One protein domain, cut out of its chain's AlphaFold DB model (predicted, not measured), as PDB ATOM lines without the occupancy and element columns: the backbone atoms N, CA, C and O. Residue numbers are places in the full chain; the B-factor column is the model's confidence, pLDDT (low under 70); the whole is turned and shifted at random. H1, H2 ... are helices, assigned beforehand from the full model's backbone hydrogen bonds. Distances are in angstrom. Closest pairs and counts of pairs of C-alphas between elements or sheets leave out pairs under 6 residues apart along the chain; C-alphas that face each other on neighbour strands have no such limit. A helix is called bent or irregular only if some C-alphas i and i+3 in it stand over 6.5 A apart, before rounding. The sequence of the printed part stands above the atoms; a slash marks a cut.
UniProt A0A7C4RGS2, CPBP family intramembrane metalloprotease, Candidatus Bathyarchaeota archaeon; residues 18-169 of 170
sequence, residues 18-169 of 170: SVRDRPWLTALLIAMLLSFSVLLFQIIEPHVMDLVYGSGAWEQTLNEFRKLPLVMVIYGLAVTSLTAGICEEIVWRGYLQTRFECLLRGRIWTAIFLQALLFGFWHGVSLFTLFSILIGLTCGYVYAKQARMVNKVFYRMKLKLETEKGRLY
ATOM      1  N   SER A  18      58.093  79.344  -6.946       53.97
ATOM      2  CA  SER A  18      58.974  80.490  -6.726       53.97
ATOM      3  C   SER A  18      60.068  80.660  -7.797       53.97
ATOM      4  O   SER A  18      61.273  80.609  -7.539       53.97
ATOM      5  N   VAL A  19      59.667  80.938  -9.036       52.88
ATOM      6  CA  VAL A  19      60.603  81.429 -10.066       52.88
ATOM      7  C   VAL A  19      61.175  82.801  -9.658       52.88
ATOM      8  O   VAL A  19      62.240  83.210 -10.114       52.88
ATOM      9  N   ARG A  20      60.475  83.514  -8.762       54.47
ATOM     10  CA  ARG A  20      60.840  84.846  -8.266       54.47
ATOM     11  C   ARG A  20      61.978  84.836  -7.235       54.47
ATOM     12  O   ARG A  20      62.731  85.806  -7.225       54.47
ATOM     13  N   ASP A  21      62.145  83.781  -6.432       62.06
ATOM     14  CA  ASP A  21      63.169  83.777  -5.367       62.06
ATOM     15  C   ASP A  21      64.518  83.201  -5.833       62.06
ATOM     16  O   ASP A  21      65.508  83.262  -5.105       62.06
ATOM     17  N   ARG A  22      64.591  82.670  -7.062       76.06
ATOM     18  CA  ARG A  22      65.823  82.115  -7.644       76.06
ATOM     19  C   ARG A  22      66.303  82.983  -8.816       76.06
ATOM     20  O   ARG A  22      65.792  82.837  -9.930       76.06
ATOM     21  N   PRO A  23      67.299  83.867  -8.612       77.50
ATOM     22  CA  PRO A  23      67.727  84.815  -9.642       77.50
ATOM     23  C   PRO A  23      68.283  84.127 -10.896       77.50
ATOM     24  O   PRO A  23      68.059  84.594 -12.007       77.50
ATOM     25  N   TRP A  24      68.934  82.973 -10.744       80.06
ATOM     26  CA  TRP A  24      69.461  82.207 -11.875       80.06
ATOM     27  C   TRP A  24      68.354  81.622 -12.770       80.06
ATOM     28  O   TRP A  24      68.501  81.642 -13.986       80.06
ATOM     29  N   LEU A  25      67.219  81.180 -12.205       81.75
ATOM     30  CA  LEU A  25      66.067  80.714 -12.992       81.75
ATOM     31  C   LEU A  25      65.430  81.860 -13.769       81.75
ATOM     32  O   LEU A  25      65.051  81.692 -14.923       81.75
ATOM     33  N   THR A  26      65.325  83.037 -13.148       80.94
ATOM     34  CA  THR A  26      64.816  84.224 -13.841       80.94
ATOM     35  C   THR A  26      65.757  84.636 -14.978       80.94
ATOM     36  O   THR A  26      65.278  84.934 -16.067       80.94
ATOM     37  N   ALA A  27      67.076  84.614 -14.766       85.94
ATOM     38  CA  ALA A  27      68.049  84.900 -15.820       85.94
ATOM     39  C   ALA A  27      67.973  83.877 -16.968       85.94
ATOM     40  O   ALA A  27      67.932  84.271 -18.131       85.94
ATOM     41  N   LEU A  28      67.873  82.583 -16.642       89.06
ATOM     42  CA  LEU A  28      67.709  81.507 -17.622       89.06
ATOM     43  C   LEU A  28      66.420  81.672 -18.435       89.06
ATOM     44  O   LEU A  28      66.445  81.549 -19.654       89.06
ATOM     45  N   LEU A  29      65.304  81.992 -17.774       87.44
ATOM     46  CA  LEU A  29      64.020  82.201 -18.438       87.44
ATOM     47  C   LEU A  29      64.051  83.424 -19.362       87.44
ATOM     48  O   LEU A  29      63.524  83.363 -20.467       87.44
ATOM     49  N   ILE A  30      64.681  84.523 -18.933       87.94
ATOM     50  CA  ILE A  30      64.906  85.696 -19.788       87.94
ATOM     51  C   ILE A  30      65.716  85.301 -21.023       87.94
ATOM     52  O   ILE A  30      65.306  85.619 -22.136       87.94
ATOM     53  N   ALA A  31      66.832  84.592 -20.833       90.75
ATOM     54  CA  ALA A  31      67.687  84.162 -21.931       90.75
ATOM     55  C   ALA A  31      66.926  83.258 -22.910       90.75
ATOM     56  O   ALA A  31      66.913  83.537 -24.102       90.75
ATOM     57  N   MET A  32      66.217  82.243 -22.410       91.56
ATOM     58  CA  MET A  32      65.431  81.322 -23.234       91.56
ATOM     59  C   MET A  32      64.349  82.051 -24.038       91.56
ATOM     60  O   MET A  32      64.229  81.819 -25.236       91.56
ATOM     61  N   LEU A  33      63.582  82.945 -23.405       89.88
ATOM     62  CA  LEU A  33      62.520  83.692 -24.085       89.88
ATOM     63  C   LEU A  33      63.073  84.657 -25.137       89.88
ATOM     64  O   LEU A  33      62.490  84.770 -26.212       89.88
ATOM     65  N   LEU A  34      64.193  85.329 -24.852       90.56
ATOM     66  CA  LEU A  34      64.852  86.212 -25.816       90.56
ATOM     67  C   LEU A  34      65.446  85.427 -26.987       90.56
ATOM     68  O   LEU A  34      65.269  85.816 -28.135       90.56
ATOM     69  N   SER A  35      66.116  84.306 -26.723       91.88
ATOM     70  CA  SER A  35      66.645  83.445 -27.784       91.88
ATOM     71  C   SER A  35      65.524  82.875 -28.648       91.88
ATOM     72  O   SER A  35      65.637  82.881 -29.870       91.88
ATOM     73  N   PHE A  36      64.426  82.435 -28.030       92.62
ATOM     74  CA  PHE A  36      63.251  81.959 -28.753       92.62
ATOM     75  C   PHE A  36      62.614  83.066 -29.599       92.62
ATOM     76  O   PHE A  36      62.266  82.815 -30.750       92.62
ATOM     77  N   SER A  37      62.500  84.294 -29.080       91.25
ATOM     78  CA  SER A  37      61.931  85.402 -29.850       91.25
ATOM     79  C   SER A  37      62.817  85.800 -31.032       91.25
ATOM     80  O   SER A  37      62.296  86.014 -32.121       91.25
ATOM     81  N   VAL A  38      64.142  85.848 -30.855       91.50
ATOM     82  CA  VAL A  38      65.083  86.096 -31.959       91.50
ATOM     83  C   VAL A  38      64.981  84.987 -33.001       91.50
ATOM     84  O   VAL A  38      64.853  85.281 -34.183       91.50
ATOM     85  N   LEU A  39      64.974  83.720 -32.581       92.94
ATOM     86  CA  LEU A  39      64.813  82.592 -33.497       92.94
ATOM     87  C   LEU A  39      63.508  82.701 -34.295       92.94
ATOM     88  O   LEU A  39      63.514  82.516 -35.508       92.94
ATOM     89  N   LEU A  40      62.399  83.020 -33.631       92.25
ATOM     90  CA  LEU A  40      61.093  83.100 -34.273       92.25
ATOM     91  C   LEU A  40      61.015  84.261 -35.271       92.25
ATOM     92  O   LEU A  40      60.637  84.036 -36.416       92.25
ATOM     93  N   PHE A  41      61.388  85.476 -34.861       89.31
ATOM     94  CA  PHE A  41      61.184  86.685 -35.668       89.31
ATOM     95  C   PHE A  41      62.323  86.997 -36.642       89.31
ATOM     96  O   PHE A  41      62.076  87.586 -37.682       89.31
ATOM     97  N   GLN A  42      63.570  86.642 -36.326       88.75
ATOM     98  CA  GLN A  42      64.723  87.002 -37.166       88.75
ATOM     99  C   GLN A  42      65.170  85.863 -38.084       88.75
ATOM    100  O   GLN A  42      65.929  86.099 -39.018       88.75
ATOM    101  N   ILE A  43      64.746  84.623 -37.809       90.88
ATOM    102  CA  ILE A  43      65.183  83.445 -38.570       90.88
ATOM    103  C   ILE A  43      63.978  82.720 -39.166       90.88
ATOM    104  O   ILE A  43      63.861  82.625 -40.383       90.88
ATOM    105  N   ILE A  44      63.068  82.212 -38.332       93.12
ATOM    106  CA  ILE A  44      61.965  81.366 -38.806       93.12
ATOM    107  C   ILE A  44      61.003  82.159 -39.688       93.12
ATOM    108  O   ILE A  44      60.696  81.704 -40.784       93.12
ATOM    109  N   GLU A  45      60.529  83.319 -39.235       90.12
ATOM    110  CA  GLU A  45      59.532  84.108 -39.966       90.12
ATOM    111  C   GLU A  45      59.996  84.497 -41.382       90.12
ATOM    112  O   GLU A  45      59.281  84.140 -42.319       90.12
ATOM    113  N   PRO A  46      61.208  85.049 -41.598       88.00
ATOM    114  CA  PRO A  46      61.707  85.326 -42.946       88.00
ATOM    115  C   PRO A  46      61.775  84.080 -43.842       88.00
ATOM    116  O   PRO A  46      61.326  84.111 -44.987       88.00
ATOM    117  N   HIS A  47      62.269  82.951 -43.320       90.31
ATOM    118  CA  HIS A  47      62.364  81.708 -44.093       90.31
ATOM    119  C   HIS A  47      60.998  81.101 -44.421       90.31
ATOM    120  O   HIS A  47      60.811  80.550 -45.506       90.31
ATOM    121  N   VAL A  48      60.038  81.187 -43.498       91.31
ATOM    122  CA  VAL A  48      58.662  80.738 -43.735       91.31
ATOM    123  C   VAL A  48      57.993  81.628 -44.776       91.31
ATOM    124  O   VAL A  48      57.325  81.102 -45.663       91.31
ATOM    125  N   MET A  49      58.192  82.947 -44.713       86.75
ATOM    126  CA  MET A  49      57.655  83.870 -45.714       86.75
ATOM    127  C   MET A  49      58.203  83.562 -47.109       86.75
ATOM    128  O   MET A  49      57.418  83.428 -48.047       86.75
ATOM    129  N   ASP A  50      59.513  83.352 -47.236       89.06
ATOM    130  CA  ASP A  50      60.133  82.970 -48.509       89.06
ATOM    131  C   ASP A  50      59.647  81.601 -49.013       89.06
ATOM    132  O   ASP A  50      59.445  81.419 -50.214       89.06
ATOM    133  N   LEU A  51      59.417  80.633 -48.116       89.75
ATOM    134  CA  LEU A  51      58.916  79.304 -48.479       89.75
ATOM    135  C   LEU A  51      57.459  79.337 -48.963       89.75
ATOM    136  O   LEU A  51      57.110  78.635 -49.910       89.75
ATOM    137  N   VAL A  52      56.602  80.109 -48.291       89.75
ATOM    138  CA  VAL A  52      55.153  80.142 -48.552       89.75
ATOM    139  C   VAL A  52      54.816  81.052 -49.730       89.75
ATOM    140  O   VAL A  52      53.959  80.705 -50.541       89.75
ATOM    141  N   TYR A  53      55.477  82.205 -49.833       86.00
ATOM    142  CA  TYR A  53      55.146  83.249 -50.808       86.00
ATOM    143  C   TYR A  53      56.180  83.386 -51.936       86.00
ATOM    144  O   TYR A  53      55.950  84.130 -52.888       86.00
ATOM    145  N   GLY A  54      57.285  82.641 -51.869       87.19
ATOM    146  CA  GLY A  54      58.367  82.677 -52.847       87.19
ATOM    147  C   GLY A  54      59.409  83.759 -52.555       87.19
ATOM    148  O   GLY A  54      59.161  84.738 -51.849       87.19
ATOM    149  N   SER A  55      60.600  83.593 -53.136       82.00
ATOM    150  CA  SER A  55      61.692  84.559 -52.997       82.00
ATOM    151  C   SER A  55      61.268  85.940 -53.505       82.00
ATOM    152  O   SER A  55      60.818  86.067 -54.647       82.00
ATOM    153  N   GLY A  56      61.441  86.973 -52.679       81.81
ATOM    154  CA  GLY A  56      61.059  88.347 -53.026       81.81
ATOM    155  C   GLY A  56      59.618  88.717 -52.655       81.81
ATOM    156  O   GLY A  56      59.148  89.788 -53.046       81.81
ATOM    157  N   ALA A  57      58.926  87.890 -51.862       82.50
ATOM    158  CA  ALA A  57      57.595  88.191 -51.330       82.50
ATOM    159  C   ALA A  57      57.516  89.565 -50.641       82.50
ATOM    160  O   ALA A  57      56.515  90.274 -50.768       82.50
ATOM    161  N   TRP A  58      58.589  89.984 -49.962       80.50
ATOM    162  CA  TRP A  58      58.669  91.307 -49.343       80.50
ATOM    163  C   TRP A  58      58.615  92.444 -50.372       80.50
ATOM    164  O   TRP A  58      57.860  93.399 -50.200       80.50
ATOM    165  N   GLU A  59      59.354  92.338 -51.480       85.75
ATOM    166  CA  GLU A  59      59.333  93.351 -52.544       85.75
ATOM    167  C   GLU A  59      57.971  93.423 -53.233       85.75
ATOM    168  O   GLU A  59      57.469  94.517 -53.505       85.75
ATOM    169  N   GLN A  60      57.345  92.267 -53.469       84.81
ATOM    170  CA  GLN A  60      55.993  92.194 -54.021       84.81
ATOM    171  C   GLN A  60      54.981  92.847 -53.076       84.81
ATOM    172  O   GLN A  60      54.218  93.714 -53.501       84.81
ATOM    173  N   THR A  61      55.038  92.516 -51.784       83.31
ATOM    174  CA  THR A  61      54.179  93.111 -50.751       83.31
ATOM    175  C   THR A  61      54.346  94.626 -50.708       83.31
ATOM    176  O   THR A  61      53.356  95.354 -50.734       83.31
ATOM    177  N   LEU A  62      55.586  95.126 -50.717       85.06
ATOM    178  CA  LEU A  62      55.871  96.561 -50.753       85.06
ATOM    179  C   LEU A  62      55.327  97.237 -52.018       85.06
ATOM    180  O   LEU A  62      54.819  98.358 -51.948       85.06
ATOM    181  N   ASN A  63      55.426  96.580 -53.173       89.06
ATOM    182  CA  ASN A  63      54.915  97.110 -54.434       89.06
ATOM    183  C   ASN A  63      53.390  97.187 -54.458       89.06
ATOM    184  O   ASN A  63      52.854  98.182 -54.945       89.06
ATOM    185  N   GLU A  64      52.692  96.200 -53.900       87.69
ATOM    186  CA  GLU A  64      51.238  96.271 -53.740       87.69
ATOM    187  C   GLU A  64      50.839  97.327 -52.704       87.69
ATOM    188  O   GLU A  64      49.932  98.122 -52.948       87.69
ATOM    189  N   PHE A  65      51.575  97.432 -51.594       86.88
ATOM    190  CA  PHE A  65      51.308  98.427 -50.553       86.88
ATOM    191  C   PHE A  65      51.401  99.866 -51.081       86.88
ATOM    192  O   PHE A  65      50.598 100.720 -50.707       86.88
ATOM    193  N   ARG A  66      52.331 100.135 -52.010       87.00
ATOM    194  CA  ARG A  66      52.477 101.440 -52.686       87.00
ATOM    195  C   ARG A  66      51.296 101.810 -53.586       87.00
ATOM    196  O   ARG A  66      51.125 102.989 -53.879       87.00
ATOM    197  N   LYS A  67      50.508 100.832 -54.039       93.12
ATOM    198  CA  LYS A  67      49.330 101.054 -54.895       93.12
ATOM    199  C   LYS A  67      48.059 101.322 -54.088       93.12
ATOM    200  O   LYS A  67      47.047 101.716 -54.667       93.12
ATOM    201  N   LEU A  68      48.082 101.093 -52.774       92.38
ATOM    202  CA  LEU A  68      46.906 101.254 -51.927       92.38
ATOM    203  C   LEU A  68      46.522 102.733 -51.755       92.38
ATOM    204  O   LEU A  68      47.393 103.606 -51.698       92.38
ATOM    205  N   PRO A  69      45.220 103.036 -51.592       95.81
ATOM    206  CA  PRO A  69      44.775 104.366 -51.201       95.81
ATOM    207  C   PRO A  69      45.442 104.812 -49.895       95.81
ATOM    208  O   PRO A  69      45.564 104.026 -48.952       95.81
ATOM    209  N   LEU A  70      45.787 106.100 -49.799       93.62
ATOM    210  CA  LEU A  70      46.487 106.673 -48.640       93.62
ATOM    211  C   LEU A  70      45.807 106.336 -47.302       93.62
ATOM    212  O   LEU A  70      46.478 106.041 -46.319       93.62
ATOM    213  N   VAL A  71      44.472 106.333 -47.269       95.12
ATOM    214  CA  VAL A  71      43.695 106.006 -46.064       95.12
ATOM    215  C   VAL A  71      43.967 104.578 -45.584       95.12
ATOM    216  O   VAL A  71      44.121 104.364 -44.384       95.12
ATOM    217  N   MET A  72      44.074 103.608 -46.497       93.88
ATOM    218  CA  MET A  72      44.365 102.214 -46.143       93.88
ATOM    219  C   MET A  72      45.797 102.052 -45.637       93.88
ATOM    220  O   MET A  72      46.018 101.328 -44.670       93.88
ATOM    221  N   VAL A  73      46.750 102.766 -46.239       91.75
ATOM    222  CA  VAL A  73      48.148 102.792 -45.783       91.75
ATOM    223  C   VAL A  73      48.243 103.350 -44.364       91.75
ATOM    224  O   VAL A  73      48.840 102.719 -43.495       91.75
ATOM    225  N   ILE A  74      47.611 104.498 -44.103       93.75
ATOM    226  CA  ILE A  74      47.593 105.119 -42.771       93.75
ATOM    227  C   ILE A  74      46.923 104.192 -41.755       93.75
ATOM    228  O   ILE A  74      47.453 104.004 -40.662       93.75
ATOM    229  N   TYR A  75      45.785 103.593 -42.116       93.62
ATOM    230  CA  TYR A  75      45.091 102.634 -41.262       93.62
ATOM    231  C   TYR A  75      45.980 101.432 -40.926       93.62
ATOM    232  O   TYR A  75      46.138 101.103 -39.751       93.62
ATOM    233  N   GLY A  76      46.605 100.821 -41.937       90.38
ATOM    234  CA  GLY A  76      47.502  99.682 -41.768       90.38
ATOM    235  C   GLY A  76      48.660 100.013 -40.834       90.38
ATOM    236  O   GLY A  76      48.824  99.338 -39.822       90.38
ATOM    237  N   LEU A  77      49.383 101.104 -41.110       90.00
ATOM    238  CA  LEU A  77      50.495 101.564 -40.275       90.00
ATOM    239  C   LEU A  77      50.056 101.835 -38.833       90.00
ATOM    240  O   LEU A  77      50.723 101.403 -37.897       90.00
ATOM    241  N   ALA A  78      48.920 102.508 -38.634       93.00
ATOM    242  CA  ALA A  78      48.417 102.805 -37.299       93.00
ATOM    243  C   ALA A  78      48.087 101.526 -36.518       93.00
ATOM    244  O   ALA A  78      48.494 101.393 -35.363       93.00
ATOM    245  N   VAL A  79      47.392 100.571 -37.140       93.44
ATOM    246  CA  VAL A  79      47.027  99.303 -36.497       93.44
ATOM    247  C   VAL A  79      48.269  98.469 -36.193       93.44
ATOM    248  O   VAL A  79      48.417  97.999 -35.063       93.44
ATOM    249  N   THR A  80      49.187  98.309 -37.149       88.00
ATOM    250  CA  THR A  80      50.409  97.518 -36.942       88.00
ATOM    251  C   THR A  80      51.315  98.150 -35.896       88.00
ATOM    252  O   THR A  80      51.784  97.454 -35.002       88.00
ATOM    253  N   SER A  81      51.516  99.471 -35.932       89.12
ATOM    254  CA  SER A  81      52.354 100.158 -34.943       89.12
ATOM    255  C   SER A  81      51.721 100.168 -33.554       89.12
ATOM    256  O   SER A  81      52.436 100.029 -32.565       89.12
ATOM    257  N   LEU A  82      50.394 100.293 -33.450       91.25
ATOM    258  CA  LEU A  82      49.710 100.253 -32.159       91.25
ATOM    259  C   LEU A  82      49.779  98.855 -31.539       91.25
ATOM    260  O   LEU A  82      50.112  98.717 -30.365       91.25
ATOM    261  N   THR A  83      49.475  97.821 -32.324       90.50
ATOM    262  CA  THR A  83      49.513  96.430 -31.856       90.50
ATOM    263  C   THR A  83      50.932  96.002 -31.489       90.50
ATOM    264  O   THR A  83      51.136  95.509 -30.379       90.50
ATOM    265  N   ALA A  84      51.921  96.274 -32.350       88.12
ATOM    266  CA  ALA A  84      53.332  96.033 -32.055       88.12
ATOM    267  C   ALA A  84      53.783  96.803 -30.808       88.12
ATOM    268  O   ALA A  84      54.315  96.197 -29.880       88.12
ATOM    269  N   GLY A  85      53.470  98.099 -30.722       88.75
ATOM    270  CA  GLY A  85      53.826  98.935 -29.576       88.75
ATOM    271  C   GLY A  85      53.247  98.421 -28.256       88.75
ATOM    272  O   GLY A  85      53.956  98.359 -27.253       88.75
ATOM    273  N   ILE A  86      51.985  97.981 -28.235       86.75
ATOM    274  CA  ILE A  86      51.371  97.387 -27.035       86.75
ATOM    275  C   ILE A  86      52.090  96.090 -26.638       86.75
ATOM    276  O   ILE A  86      52.436  95.917 -25.465       86.75
ATOM    277  N   CYS A  87      52.329  95.187 -27.592       89.56
ATOM    278  CA  CYS A  87      53.034  93.928 -27.343       89.56
ATOM    279  C   CYS A  87      54.451  94.173 -26.807       89.56
ATOM    280  O   CYS A  87      54.862  93.558 -25.818       89.56
ATOM    281  N   GLU A  88      55.170  95.115 -27.411       91.88
ATOM    282  CA  GLU A  88      56.501  95.519 -26.983       91.88
ATOM    283  C   GLU A  88      56.491  96.086 -25.561       91.88
ATOM    284  O   GLU A  88      57.285  95.653 -24.729       91.88
ATOM    285  N   GLU A  89      55.581  96.999 -25.225       90.31
ATOM    286  CA  GLU A  89      55.501  97.554 -23.870       90.31
ATOM    287  C   GLU A  89      55.236  96.467 -22.815       90.31
ATOM    288  O   GLU A  89      55.877  96.448 -21.755       90.31
ATOM    289  N   ILE A  90      54.351  95.510 -23.106       84.94
ATOM    290  CA  ILE A  90      54.047  94.395 -22.196       84.94
ATOM    291  C   ILE A  90      55.290  93.529 -21.958       84.94
ATOM    292  O   ILE A  90      55.616  93.217 -20.807       84.94
ATOM    293  N   VAL A  91      56.000  93.147 -23.020       87.38
ATOM    294  CA  VAL A  91      57.165  92.256 -22.923       87.38
ATOM    295  C   VAL A  91      58.368  92.989 -22.331       87.38
ATOM    296  O   VAL A  91      58.984  92.517 -21.374       87.38
ATOM    297  N   TRP A  92      58.703  94.160 -22.857       91.44
ATOM    298  CA  TRP A  92      59.936  94.856 -22.516       91.44
ATOM    299  C   TRP A  92      59.838  95.601 -21.185       91.44
ATOM    300  O   TRP A  92      60.744  95.490 -20.358       91.44
ATOM    301  N   ARG A  93      58.740  96.318 -20.923       91.12
ATOM    302  CA  ARG A  93      58.588  97.123 -19.696       91.12
ATOM    303  C   ARG A  93      57.842  96.328 -18.634       91.12
ATOM    304  O   ARG A  93      58.306  96.209 -17.497       91.12
ATOM    305  N   GLY A  94      56.726  95.714 -19.018       82.06
ATOM    306  CA  GLY A  94      55.911  94.893 -18.126       82.06
ATOM    307  C   GLY A  94      56.689  93.706 -17.559       82.06
ATOM    308  O   GLY A  94      56.776  93.554 -16.336       82.06
ATOM    309  N   TYR A  95      57.297  92.895 -18.425       85.00
ATOM    310  CA  TYR A  95      58.030  91.701 -18.012       85.00
ATOM    311  C   TYR A  95      59.526  91.962 -17.792       85.00
ATOM    312  O   TYR A  95      59.994  91.851 -16.656       85.00
ATOM    313  N   LEU A  96      60.286  92.321 -18.831       87.94
ATOM    314  CA  LEU A  96      61.752  92.289 -18.778       87.94
ATOM    315  C   LEU A  96      62.343  93.313 -17.795       87.94
ATOM    316  O   LEU A  96      63.122  92.931 -16.919       87.94
ATOM    317  N   GLN A  97      61.929  94.582 -17.869       88.25
ATOM    318  CA  GLN A  97      62.385  95.616 -16.932       88.25
ATOM    319  C   GLN A  97      62.040  95.248 -15.482       88.25
ATOM    320  O   GLN A  97      62.916  95.262 -14.621       88.25
ATOM    321  N   THR A  98      60.799  94.827 -15.212       85.38
ATOM    322  CA  THR A  98      60.371  94.387 -13.872       85.38
ATOM    323  C   THR A  98      61.217  93.221 -13.347       85.38
ATOM    324  O   THR A  98      61.546  93.165 -12.155       85.38
ATOM    325  N   ARG A  99      61.591  92.271 -14.215       84.62
ATOM    326  CA  ARG A  99      62.454  91.146 -13.835       84.62
ATOM    327  C   ARG A  99      63.879  91.594 -13.545       84.62
ATOM    328  O   ARG A  99      64.422  91.156 -12.532       84.62
ATOM    329  N   PHE A 100      64.453  92.493 -14.340       88.12
ATOM    330  CA  PHE A 100      65.762  93.068 -14.024       88.12
ATOM    331  C   PHE A 100      65.749  93.879 -12.736       88.12
ATOM    332  O   PHE A 100      66.672  93.751 -11.939       88.12
ATOM    333  N   GLU A 101      64.693  94.646 -12.468       86.25
ATOM    334  CA  GLU A 101      64.551  95.354 -11.195       86.25
ATOM    335  C   GLU A 101      64.544  94.376 -10.010       86.25
ATOM    336  O   GLU A 101      65.204  94.631  -9.003       86.25
ATOM    337  N   CYS A 102      63.870  93.227 -10.138       82.00
ATOM    338  CA  CYS A 102      63.900  92.177  -9.117       82.00
ATOM    339  C   CYS A 102      65.297  91.545  -8.977       82.00
ATOM    340  O   CYS A 102      65.816  91.454  -7.864       82.00
ATOM    341  N   LEU A 103      65.917  91.143 -10.092       82.75
ATOM    342  CA  LEU A 103      67.244  90.516 -10.124       82.75
ATOM    343  C   LEU A 103      68.332  91.416  -9.536       82.75
ATOM    344  O   LEU A 103      69.199  90.958  -8.794       82.75
ATOM    345  N   LEU A 104      68.259  92.709  -9.837       85.50
ATOM    346  CA  LEU A 104      69.240  93.709  -9.430       85.50
ATOM    347  C   LEU A 104      68.876  94.388  -8.107       85.50
ATOM    348  O   LEU A 104      69.408  95.457  -7.801       85.50
ATOM    349  N   ARG A 105      67.974  93.787  -7.318       84.50
ATOM    350  CA  ARG A 105      67.589  94.251  -5.974       84.50
ATOM    351  C   ARG A 105      67.134  95.718  -5.951       84.50
ATOM    352  O   ARG A 105      67.499  96.479  -5.059       84.50
ATOM    353  N   GLY A 106      66.356  96.128  -6.949       78.31
ATOM    354  CA  GLY A 106      65.779  97.470  -7.047       78.31
ATOM    355  C   GLY A 106      66.681  98.530  -7.685       78.31
ATOM    356  O   GLY A 106      66.338  99.713  -7.644       78.31
ATOM    357  N   ARG A 107      67.810  98.157  -8.308       87.38
ATOM    358  CA  ARG A 107      68.637  99.084  -9.110       87.38
ATOM    359  C   ARG A 107      67.948  99.432 -10.436       87.38
ATOM    360  O   ARG A 107      68.282  98.907 -11.494       87.38
ATOM    361  N   ILE A 108      66.980 100.341 -10.358       89.44
ATOM    362  CA  ILE A 108      66.065 100.685 -11.458       89.44
ATOM    363  C   ILE A 108      66.801 101.225 -12.689       89.44
ATOM    364  O   ILE A 108      66.502 100.813 -13.801       89.44
ATOM    365  N   TRP A 109      67.807 102.083 -12.515       94.00
ATOM    366  CA  TRP A 109      68.563 102.632 -13.650       94.00
ATOM    367  C   TRP A 109      69.345 101.563 -14.413       94.00
ATOM    368  O   TRP A 109      69.350 101.559 -15.640       94.00
ATOM    369  N   THR A 110      69.947 100.615 -13.695       93.44
ATOM    370  CA  THR A 110      70.638  99.479 -14.312       93.44
ATOM    371  C   THR A 110      69.652  98.560 -15.031       93.44
ATOM    372  O   THR A 110      69.947  98.093 -16.125       93.44
ATOM    373  N   ALA A 111      68.464  98.340 -14.461       91.50
ATOM    374  CA  ALA A 111      67.414  97.549 -15.098       91.50
ATOM    375  C   ALA A 111      66.901  98.188 -16.399       91.50
ATOM    376  O   ALA A 111      66.783  97.488 -17.403       91.50
ATOM    377  N   ILE A 112      66.655  99.504 -16.395       95.69
ATOM    378  CA  ILE A 112      66.263 100.270 -17.590       95.69
ATOM    379  C   ILE A 112      67.355 100.174 -18.660       95.69
ATOM    380  O   ILE A 112      67.059  99.888 -19.813       95.69
ATOM    381  N   PHE A 113      68.620 100.372 -18.279       97.50
ATOM    382  CA  PHE A 113      69.731 100.334 -19.227       97.50
ATOM    383  C   PHE A 113      69.892  98.956 -19.885       97.50
ATOM    384  O   PHE A 113      69.947  98.866 -21.109       97.50
ATOM    385  N   LEU A 114      69.903  97.876 -19.095       95.25
ATOM    386  CA  LEU A 114      70.017  96.514 -19.629       95.25
ATOM    387  C   LEU A 114      68.823  96.137 -20.509       95.25
ATOM    388  O   LEU A 114      69.008  95.547 -21.571       95.25
ATOM    389  N   GLN A 115      67.606  96.497 -20.096       95.50
ATOM    390  CA  GLN A 115      66.413  96.280 -20.908       95.50
ATOM    391  C   GLN A 115      66.500  97.030 -22.240       95.50
ATOM    392  O   GLN A 115      66.205  96.439 -23.277       95.50
ATOM    393  N   ALA A 116      66.912  98.298 -22.228       96.81
ATOM    394  CA  ALA A 116      67.008  99.117 -23.431       96.81
ATOM    395  C   ALA A 116      68.075  98.603 -24.408       96.81
ATOM    396  O   ALA A 116      67.838  98.592 -25.613       96.81
ATOM    397  N   LEU A 117      69.216  98.125 -23.896       96.69
ATOM    398  CA  LEU A 117      70.234  97.474 -24.722       96.69
ATOM    399  C   LEU A 117      69.682  96.226 -25.411       96.69
ATOM    400  O   LEU A 117      69.812  96.091 -26.625       96.69
ATOM    401  N   LEU A 118      69.033  95.336 -24.656       95.12
ATOM    402  CA  LEU A 118      68.461  94.110 -25.217       95.12
ATOM    403  C   LEU A 118      67.340  94.400 -26.219       95.12
ATOM    404  O   LEU A 118      67.268  93.732 -27.244       95.12
ATOM    405  N   PHE A 119      66.517  95.419 -25.963       95.56
ATOM    406  CA  PHE A 119      65.505  95.894 -26.908       95.56
ATOM    407  C   PHE A 119      66.138  96.375 -28.215       95.56
ATOM    408  O   PHE A 119      65.683  96.009 -29.294       95.56
ATOM    409  N   GLY A 120      67.223  97.147 -28.120       94.50
ATOM    410  CA  GLY A 120      67.985  97.590 -29.279       94.50
ATOM    411  C   GLY A 120      68.518  96.438 -30.117       94.50
ATOM    412  O   GLY A 120      68.257  96.379 -31.312       94.50
ATOM    413  N   PHE A 121      69.241  95.512 -29.487       93.94
ATOM    414  CA  PHE A 121      69.838  94.372 -30.186       93.94
ATOM    415  C   PHE A 121      68.806  93.385 -30.737       93.94
ATOM    416  O   PHE A 121      69.074  92.730 -31.741       93.94
ATOM    417  N   TRP A 122      67.621  93.290 -30.127       93.50
ATOM    418  CA  TRP A 122      66.525  92.474 -30.655       93.50
ATOM    419  C   TRP A 122      66.021  92.967 -32.023       93.50
ATOM    420  O   TRP A 122      65.571  92.158 -32.828       93.50
ATOM    421  N   HIS A 123      66.191  94.259 -32.329       90.81
ATOM    422  CA  HIS A 123      65.923  94.839 -33.653       90.81
ATOM    423  C   HIS A 123      67.088  94.666 -34.651       90.81
ATOM    424  O   HIS A 123      67.098  95.288 -35.715       90.81
ATOM    425  N   GLY A 124      68.087  93.844 -34.318       88.25
ATOM    426  CA  GLY A 124      69.273  93.602 -35.137       88.25
ATOM    427  C   GLY A 124      70.423  94.568 -34.845       88.25
ATOM    428  O   GLY A 124      70.392  95.339 -33.884       88.25
ATOM    429  N   VAL A 125      71.469  94.504 -35.677       87.94
ATOM    430  CA  VAL A 125      72.680  95.337 -35.573       87.94
ATOM    431  C   VAL A 125      72.737  96.287 -36.769       87.94
ATOM    432  O   VAL A 125      73.185  95.923 -37.851       87.94
ATOM    433  N   SER A 126      72.242  97.509 -36.584       89.94
ATOM    434  CA  SER A 126      72.221  98.570 -37.596       89.94
ATOM    435  C   SER A 126      72.156  99.959 -36.941       89.94
ATOM    436  O   SER A 126      72.114 100.087 -35.718       89.94
ATOM    437  N   LEU A 127      72.097 101.034 -37.736       87.19
ATOM    438  CA  LEU A 127      71.827 102.380 -37.201       87.19
ATOM    439  C   LEU A 127      70.497 102.439 -36.429       87.19
ATOM    440  O   LEU A 127      70.375 103.188 -35.459       87.19
ATOM    441  N   PHE A 128      69.521 101.609 -36.809       89.19
ATOM    442  CA  PHE A 128      68.229 101.511 -36.135       89.19
ATOM    443  C   PHE A 128      68.341 100.959 -34.705       89.19
ATOM    444  O   PHE A 128      67.527 101.304 -33.846       89.19
ATOM    445  N   THR A 129      69.391 100.189 -34.404       93.12
ATOM    446  CA  THR A 129      69.698  99.706 -33.050       93.12
ATOM    447  C   THR A 129      69.878 100.870 -32.085       93.12
ATOM    448  O   THR A 129      69.311 100.854 -30.997       93.12
ATOM    449  N   LEU A 130      70.618 101.915 -32.480       94.25
ATOM    450  CA  LEU A 130      70.860 103.068 -31.612       94.25
ATOM    451  C   LEU A 130      69.558 103.816 -31.307       94.25
ATOM    452  O   LEU A 130      69.282 104.124 -30.147       94.25
ATOM    453  N   PHE A 131      68.726 104.049 -32.326       94.50
ATOM    454  CA  PHE A 131      67.404 104.657 -32.145       94.50
ATOM    455  C   PHE A 131      66.514 103.816 -31.228       94.50
ATOM    456  O   PHE A 131      65.891 104.349 -30.308       94.50
ATOM    457  N   SER A 132      66.521 102.499 -31.418       94.69
ATOM    458  CA  SER A 132      65.761 101.560 -30.594       94.69
ATOM    459  C   SER A 132      66.224 101.589 -29.136       94.69
ATOM    460  O   SER A 132      65.386 101.656 -28.240       94.69
ATOM    461  N   ILE A 133      67.534 101.649 -28.865       97.12
ATOM    462  CA  ILE A 133      68.067 101.802 -27.498       97.12
ATOM    463  C   ILE A 133      67.566 103.105 -26.865       97.12
ATOM    464  O   ILE A 133      67.119 103.093 -25.718       97.12
ATOM    465  N   LEU A 134      67.604 104.227 -27.590       96.94
ATOM    466  CA  LEU A 134      67.165 105.528 -27.069       96.94
ATOM    467  C   LEU A 134      65.664 105.550 -26.740       96.94
ATOM    468  O   LEU A 134      65.267 106.046 -25.679       96.94
ATOM    469  N   ILE A 135      64.832 104.966 -27.606       95.38
ATOM    470  CA  ILE A 135      63.397 104.766 -27.345       95.38
ATOM    471  C   ILE A 135      63.212 103.832 -26.140       95.38
ATOM    472  O   ILE A 135      62.443 104.133 -25.226       95.38
ATOM    473  N   GLY A 136      63.983 102.743 -26.093       95.94
ATOM    474  CA  GLY A 136      64.117 101.815 -24.971       95.94
ATOM    475  C   GLY A 136      64.272 102.534 -23.634       95.94
ATOM    476  O   GLY A 136      63.425 102.386 -22.750       95.94
ATOM    477  N   LEU A 137      65.312 103.365 -23.533       97.44
ATOM    478  CA  LEU A 137      65.647 104.163 -22.353       97.44
ATOM    479  C   LEU A 137      64.531 105.140 -21.979       97.44
ATOM    480  O   LEU A 137      64.155 105.230 -20.808       97.44
ATOM    481  N   THR A 138      63.991 105.857 -22.967       96.31
ATOM    482  CA  THR A 138      62.963 106.883 -22.750       96.31
ATOM    483  C   THR A 138      61.683 106.263 -22.196       96.31
ATOM    484  O   THR A 138      61.208 106.665 -21.129       96.31
ATOM    485  N   CYS A 139      61.155 105.233 -22.857       93.75
ATOM    486  CA  CYS A 139      59.957 104.537 -22.394       93.75
ATOM    487  C   CYS A 139      60.200 103.811 -21.064       93.75
ATOM    488  O   CYS A 139      59.348 103.867 -20.179       93.75
ATOM    489  N   GLY A 140      61.371 103.193 -20.865       93.81
ATOM    490  CA  GLY A 140      61.710 102.524 -19.603       93.81
ATOM    491  C   GLY A 140      61.759 103.489 -18.411       93.81
ATOM    492  O   GLY A 140      61.275 103.175 -17.316       93.81
ATOM    493  N   TYR A 141      62.257 104.709 -18.633       95.19
ATOM    494  CA  TYR A 141      62.201 105.794 -17.652       95.19
ATOM    495  C   TYR A 141      60.761 106.237 -17.354       95.19
ATOM    496  O   TYR A 141      60.384 106.342 -16.179       95.19
ATOM    497  N   VAL A 142      59.943 106.467 -18.387       93.00
ATOM    498  CA  VAL A 142      58.526 106.845 -18.229       93.00
ATOM    499  C   VAL A 142      57.770 105.772 -17.442       93.00
ATOM    500  O   VAL A 142      57.101 106.095 -16.455       93.00
ATOM    501  N   TYR A 143      57.955 104.498 -17.794       89.25
ATOM    502  CA  TYR A 143      57.351 103.361 -17.105       89.25
ATOM    503  C   TYR A 143      57.751 103.306 -15.625       89.25
ATOM    504  O   TYR A 143      56.885 103.235 -14.746       89.25
ATOM    505  N   ALA A 144      59.047 103.433 -15.315       88.19
ATOM    506  CA  ALA A 144      59.530 103.447 -13.934       88.19
ATOM    507  C   ALA A 144      58.942 104.615 -13.124       88.19
ATOM    508  O   ALA A 144      58.590 104.458 -11.948       88.19
ATOM    509  N   LYS A 145      58.796 105.793 -13.743       86.38
ATOM    510  CA  LYS A 145      58.171 106.960 -13.107       86.38
ATOM    511  C   LYS A 145      56.691 106.700 -12.820       86.38
ATOM    512  O   LYS A 145      56.233 106.967 -11.707       86.38
ATOM    513  N   GLN A 146      55.958 106.133 -13.775       79.44
ATOM    514  CA  GLN A 146      54.524 105.877 -13.648       79.44
ATOM    515  C   GLN A 146      54.221 104.763 -12.635       79.44
ATOM    516  O   GLN A 146      53.353 104.935 -11.777       79.44
ATOM    517  N   ALA A 147      55.007 103.683 -12.625       71.50
ATOM    518  CA  ALA A 147      54.904 102.617 -11.629       71.50
ATOM    519  C   ALA A 147      55.100 103.141 -10.193       71.50
ATOM    520  O   ALA A 147      54.348 102.787  -9.280       71.50
ATOM    521  N   ARG A 148      56.065 104.049  -9.987       64.19
ATOM    522  CA  ARG A 148      56.293 104.701  -8.686       64.19
ATOM    523  C   ARG A 148      55.130 105.604  -8.272       64.19
ATOM    524  O   ARG A 148      54.790 105.630  -7.091       64.19
ATOM    525  N   MET A 149      54.518 106.329  -9.211       55.12
ATOM    526  CA  MET A 149      53.351 107.178  -8.932       55.12
ATOM    527  C   MET A 149      52.153 106.345  -8.471       55.12
ATOM    528  O   MET A 149      51.569 106.641  -7.429       55.12
ATOM    529  N   VAL A 150      51.848 105.258  -9.184       58.38
ATOM    530  CA  VAL A 150      50.765 104.329  -8.822       58.38
ATOM    531  C   VAL A 150      50.993 103.742  -7.425       58.38
ATOM    532  O   VAL A 150      50.085 103.761  -6.595       58.38
ATOM    533  N   ASN A 151      52.219 103.301  -7.119       59.19
ATOM    534  CA  ASN A 151      52.559 102.763  -5.798       59.19
ATOM    535  C   ASN A 151      52.397 103.799  -4.673       59.19
ATOM    536  O   ASN A 151      51.871 103.467  -3.611       59.19
ATOM    537  N   LYS A 152      52.806 105.058  -4.896       53.31
ATOM    538  CA  LYS A 152      52.655 106.142  -3.908       53.31
ATOM    539  C   LYS A 152      51.189 106.456  -3.608       53.31
ATOM    540  O   LYS A 152      50.834 106.601  -2.439       53.31
ATOM    541  N   VAL A 153      50.344 106.539  -4.637       64.38
ATOM    542  CA  VAL A 153      48.898 106.775  -4.474       64.38
ATOM    543  C   VAL A 153      48.269 105.648  -3.656       64.38
ATOM    544  O   VAL A 153      47.580 105.915  -2.675       64.38
ATOM    545  N   PHE A 154      48.586 104.394  -3.981       63.19
ATOM    546  CA  PHE A 154      48.066 103.235  -3.256       63.19
ATOM    547  C   PHE A 154      48.518 103.192  -1.792       63.19
ATOM    548  O   PHE A 154      47.710 102.928  -0.902       63.19
ATOM    549  N   TYR A 155      49.794 103.484  -1.526       67.31
ATOM    550  CA  TYR A 155      50.322 103.544  -0.162       67.31
ATOM    551  C   TYR A 155      49.612 104.623   0.664       67.31
ATOM    552  O   TYR A 155      49.230 104.386   1.809       67.31
ATOM    553  N   ARG A 156      49.346 105.784   0.052       67.31
ATOM    554  CA  ARG A 156      48.594 106.877   0.674       67.31
ATOM    555  C   ARG A 156      47.133 106.506   0.948       67.31
ATOM    556  O   ARG A 156      46.625 106.848   2.012       67.31
ATOM    557  N   MET A 157      46.472 105.785   0.039       70.38
ATOM    558  CA  MET A 157      45.111 105.274   0.264       70.38
ATOM    559  C   MET A 157      45.075 104.247   1.402       70.38
ATOM    560  O   MET A 157      44.207 104.330   2.268       70.38
ATOM    561  N   LYS A 158      46.046 103.325   1.453       74.19
ATOM    562  CA  LYS A 158      46.151 102.326   2.526       74.19
ATOM    563  C   LYS A 158      46.357 102.976   3.899       74.19
ATOM    564  O   LYS A 158      45.635 102.646   4.833       74.19
ATOM    565  N   LEU A 159      47.273 103.944   3.994       73.56
ATOM    566  CA  LEU A 159      47.508 104.725   5.215       73.56
ATOM    567  C   LEU A 159      46.250 105.457   5.693       73.56
ATOM    568  O   LEU A 159      45.978 105.483   6.892       73.56
ATOM    569  N   LYS A 160      45.472 106.037   4.768       76.31
ATOM    570  CA  LYS A 160      44.222 106.733   5.099       76.31
ATOM    571  C   LYS A 160      43.168 105.777   5.673       76.31
ATOM    572  O   LYS A 160      42.538 106.094   6.673       76.31
ATOM    573  N   LEU A 161      43.042 104.579   5.101       75.88
ATOM    574  CA  LEU A 161      42.132 103.545   5.606       75.88
ATOM    575  C   LEU A 161      42.559 102.997   6.978       75.88
ATOM    576  O   LEU A 161      41.707 102.731   7.822       75.88
ATOM    577  N   GLU A 162      43.860 102.830   7.226       77.44
ATOM    578  CA  GLU A 162      44.375 102.391   8.534       77.44
ATOM    579  C   GLU A 162      44.183 103.467   9.617       77.44
ATOM    580  O   GLU A 162      43.800 103.140  10.739       77.44
ATOM    581  N   THR A 163      44.350 104.750   9.280       76.38
ATOM    582  CA  THR A 163      44.087 105.872  10.207       76.38
ATOM    583  C   THR A 163      42.599 106.126  10.460       76.38
ATOM    584  O   THR A 163      42.234 106.566  11.548       76.38
ATOM    585  N   GLU A 164      41.719 105.858   9.494       73.12
ATOM    586  CA  GLU A 164      40.265 105.896   9.707       73.12
ATOM    587  C   GLU A 164      39.782 104.713  10.551       73.12
ATOM    588  O   GLU A 164      39.003 104.918  11.478       73.12
ATOM    589  N   LYS A 165      40.315 103.502  10.330       68.06
ATOM    590  CA  LYS A 165      40.055 102.360  11.219       68.06
ATOM    591  C   LYS A 165      40.537 102.630  12.639       68.06
ATOM    592  O   LYS A 165      39.779 102.396  13.566       68.06
ATOM    593  N   GLY A 166      41.745 103.166  12.813       64.50
ATOM    594  CA  GLY A 166      42.269 103.527  14.133       64.50
ATOM    595  C   GLY A 166      41.381 104.519  14.889       64.50
ATOM    596  O   GLY A 166      41.256 104.398  16.095       64.50
ATOM    597  N   ARG A 167      40.700 105.440  14.196       60.75
ATOM    598  CA  ARG A 167      39.757 106.400  14.801       60.75
ATOM    599  C   ARG A 167      38.377 105.841  15.155       60.75
ATOM    600  O   ARG A 167      37.630 106.535  15.820       60.75
ATOM    601  N   LEU A 168      38.024 104.643  14.692       58.91
ATOM    602  CA  LEU A 168      36.743 103.989  15.003       58.91
ATOM    603  C   LEU A 168      36.825 103.067  16.233       58.91
ATOM    604  O   LEU A 168      35.797 102.569  16.679       58.91
ATOM    605  N   TYR A 169      38.031 102.820  16.757       52.72
ATOM    606  CA  TYR A 169      38.280 101.979  17.937       52.72
ATOM    607  C   TYR A 169      38.734 102.782  19.177       52.72
ATOM    608  O   TYR A 169      39.151 102.176  20.163       52.72
TER     609      TYR A 169
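What this domain is: This is residues 18 to 169 of the 170 residues of the protein "CPBP family intramembrane metalloprotease" of Candidatus Bathyarchaeota archaeon (UniProt A0A7C4RGS2). H1, H2 and H3 make an open triangle, H1 and H3 meeting near one end, H2 at the other. The hairpin of H4 and H5 packs on H3, and residues 145 to 169 stick out as an arm. The 152 printed residues, with five named helices, are all helix and loose, radius of gyration of the C-alphas 21.3 A, spanning 75 by 41 by 27 A.

Where its parts are: H1, residues 23 to 53, begins at C-alpha 23 (67.727, 84.815, -9.642). By hydrogen bonds one helix, it is bent, C-alphas 42 and 45 being 6.6 A apart, into H1a, 23 to 42, and H1b, 45 to 53. H2 is 57 to 65; H3, 70 to 103, 46.6 A, is only just irregular, C-alphas 94 and 97 being 6.6 A apart. H4 is 108 to 122; H5, 127 to 167, 61.2 A, ends at C-alpha 167 (39.757, 106.400, 14.801).

How they stand to each other: H1a touches H3, closest C-alphas Pro 23 and Leu 103, 5.7 A. H4 touches H5, closest C-alphas Ala 116 and Gly 136, 4.2 A. O i to N i+4 pairs are within hydrogen-bond range throughout H1a, H1b, H2 and H4, 27 of 30 in H3, 36 of 37 in H5.

The domain as a whole: The printed part has no cut; its four links are tight. Residues 18 to 21, 148 to 156 and 165 to 169 have pLDDT under 70.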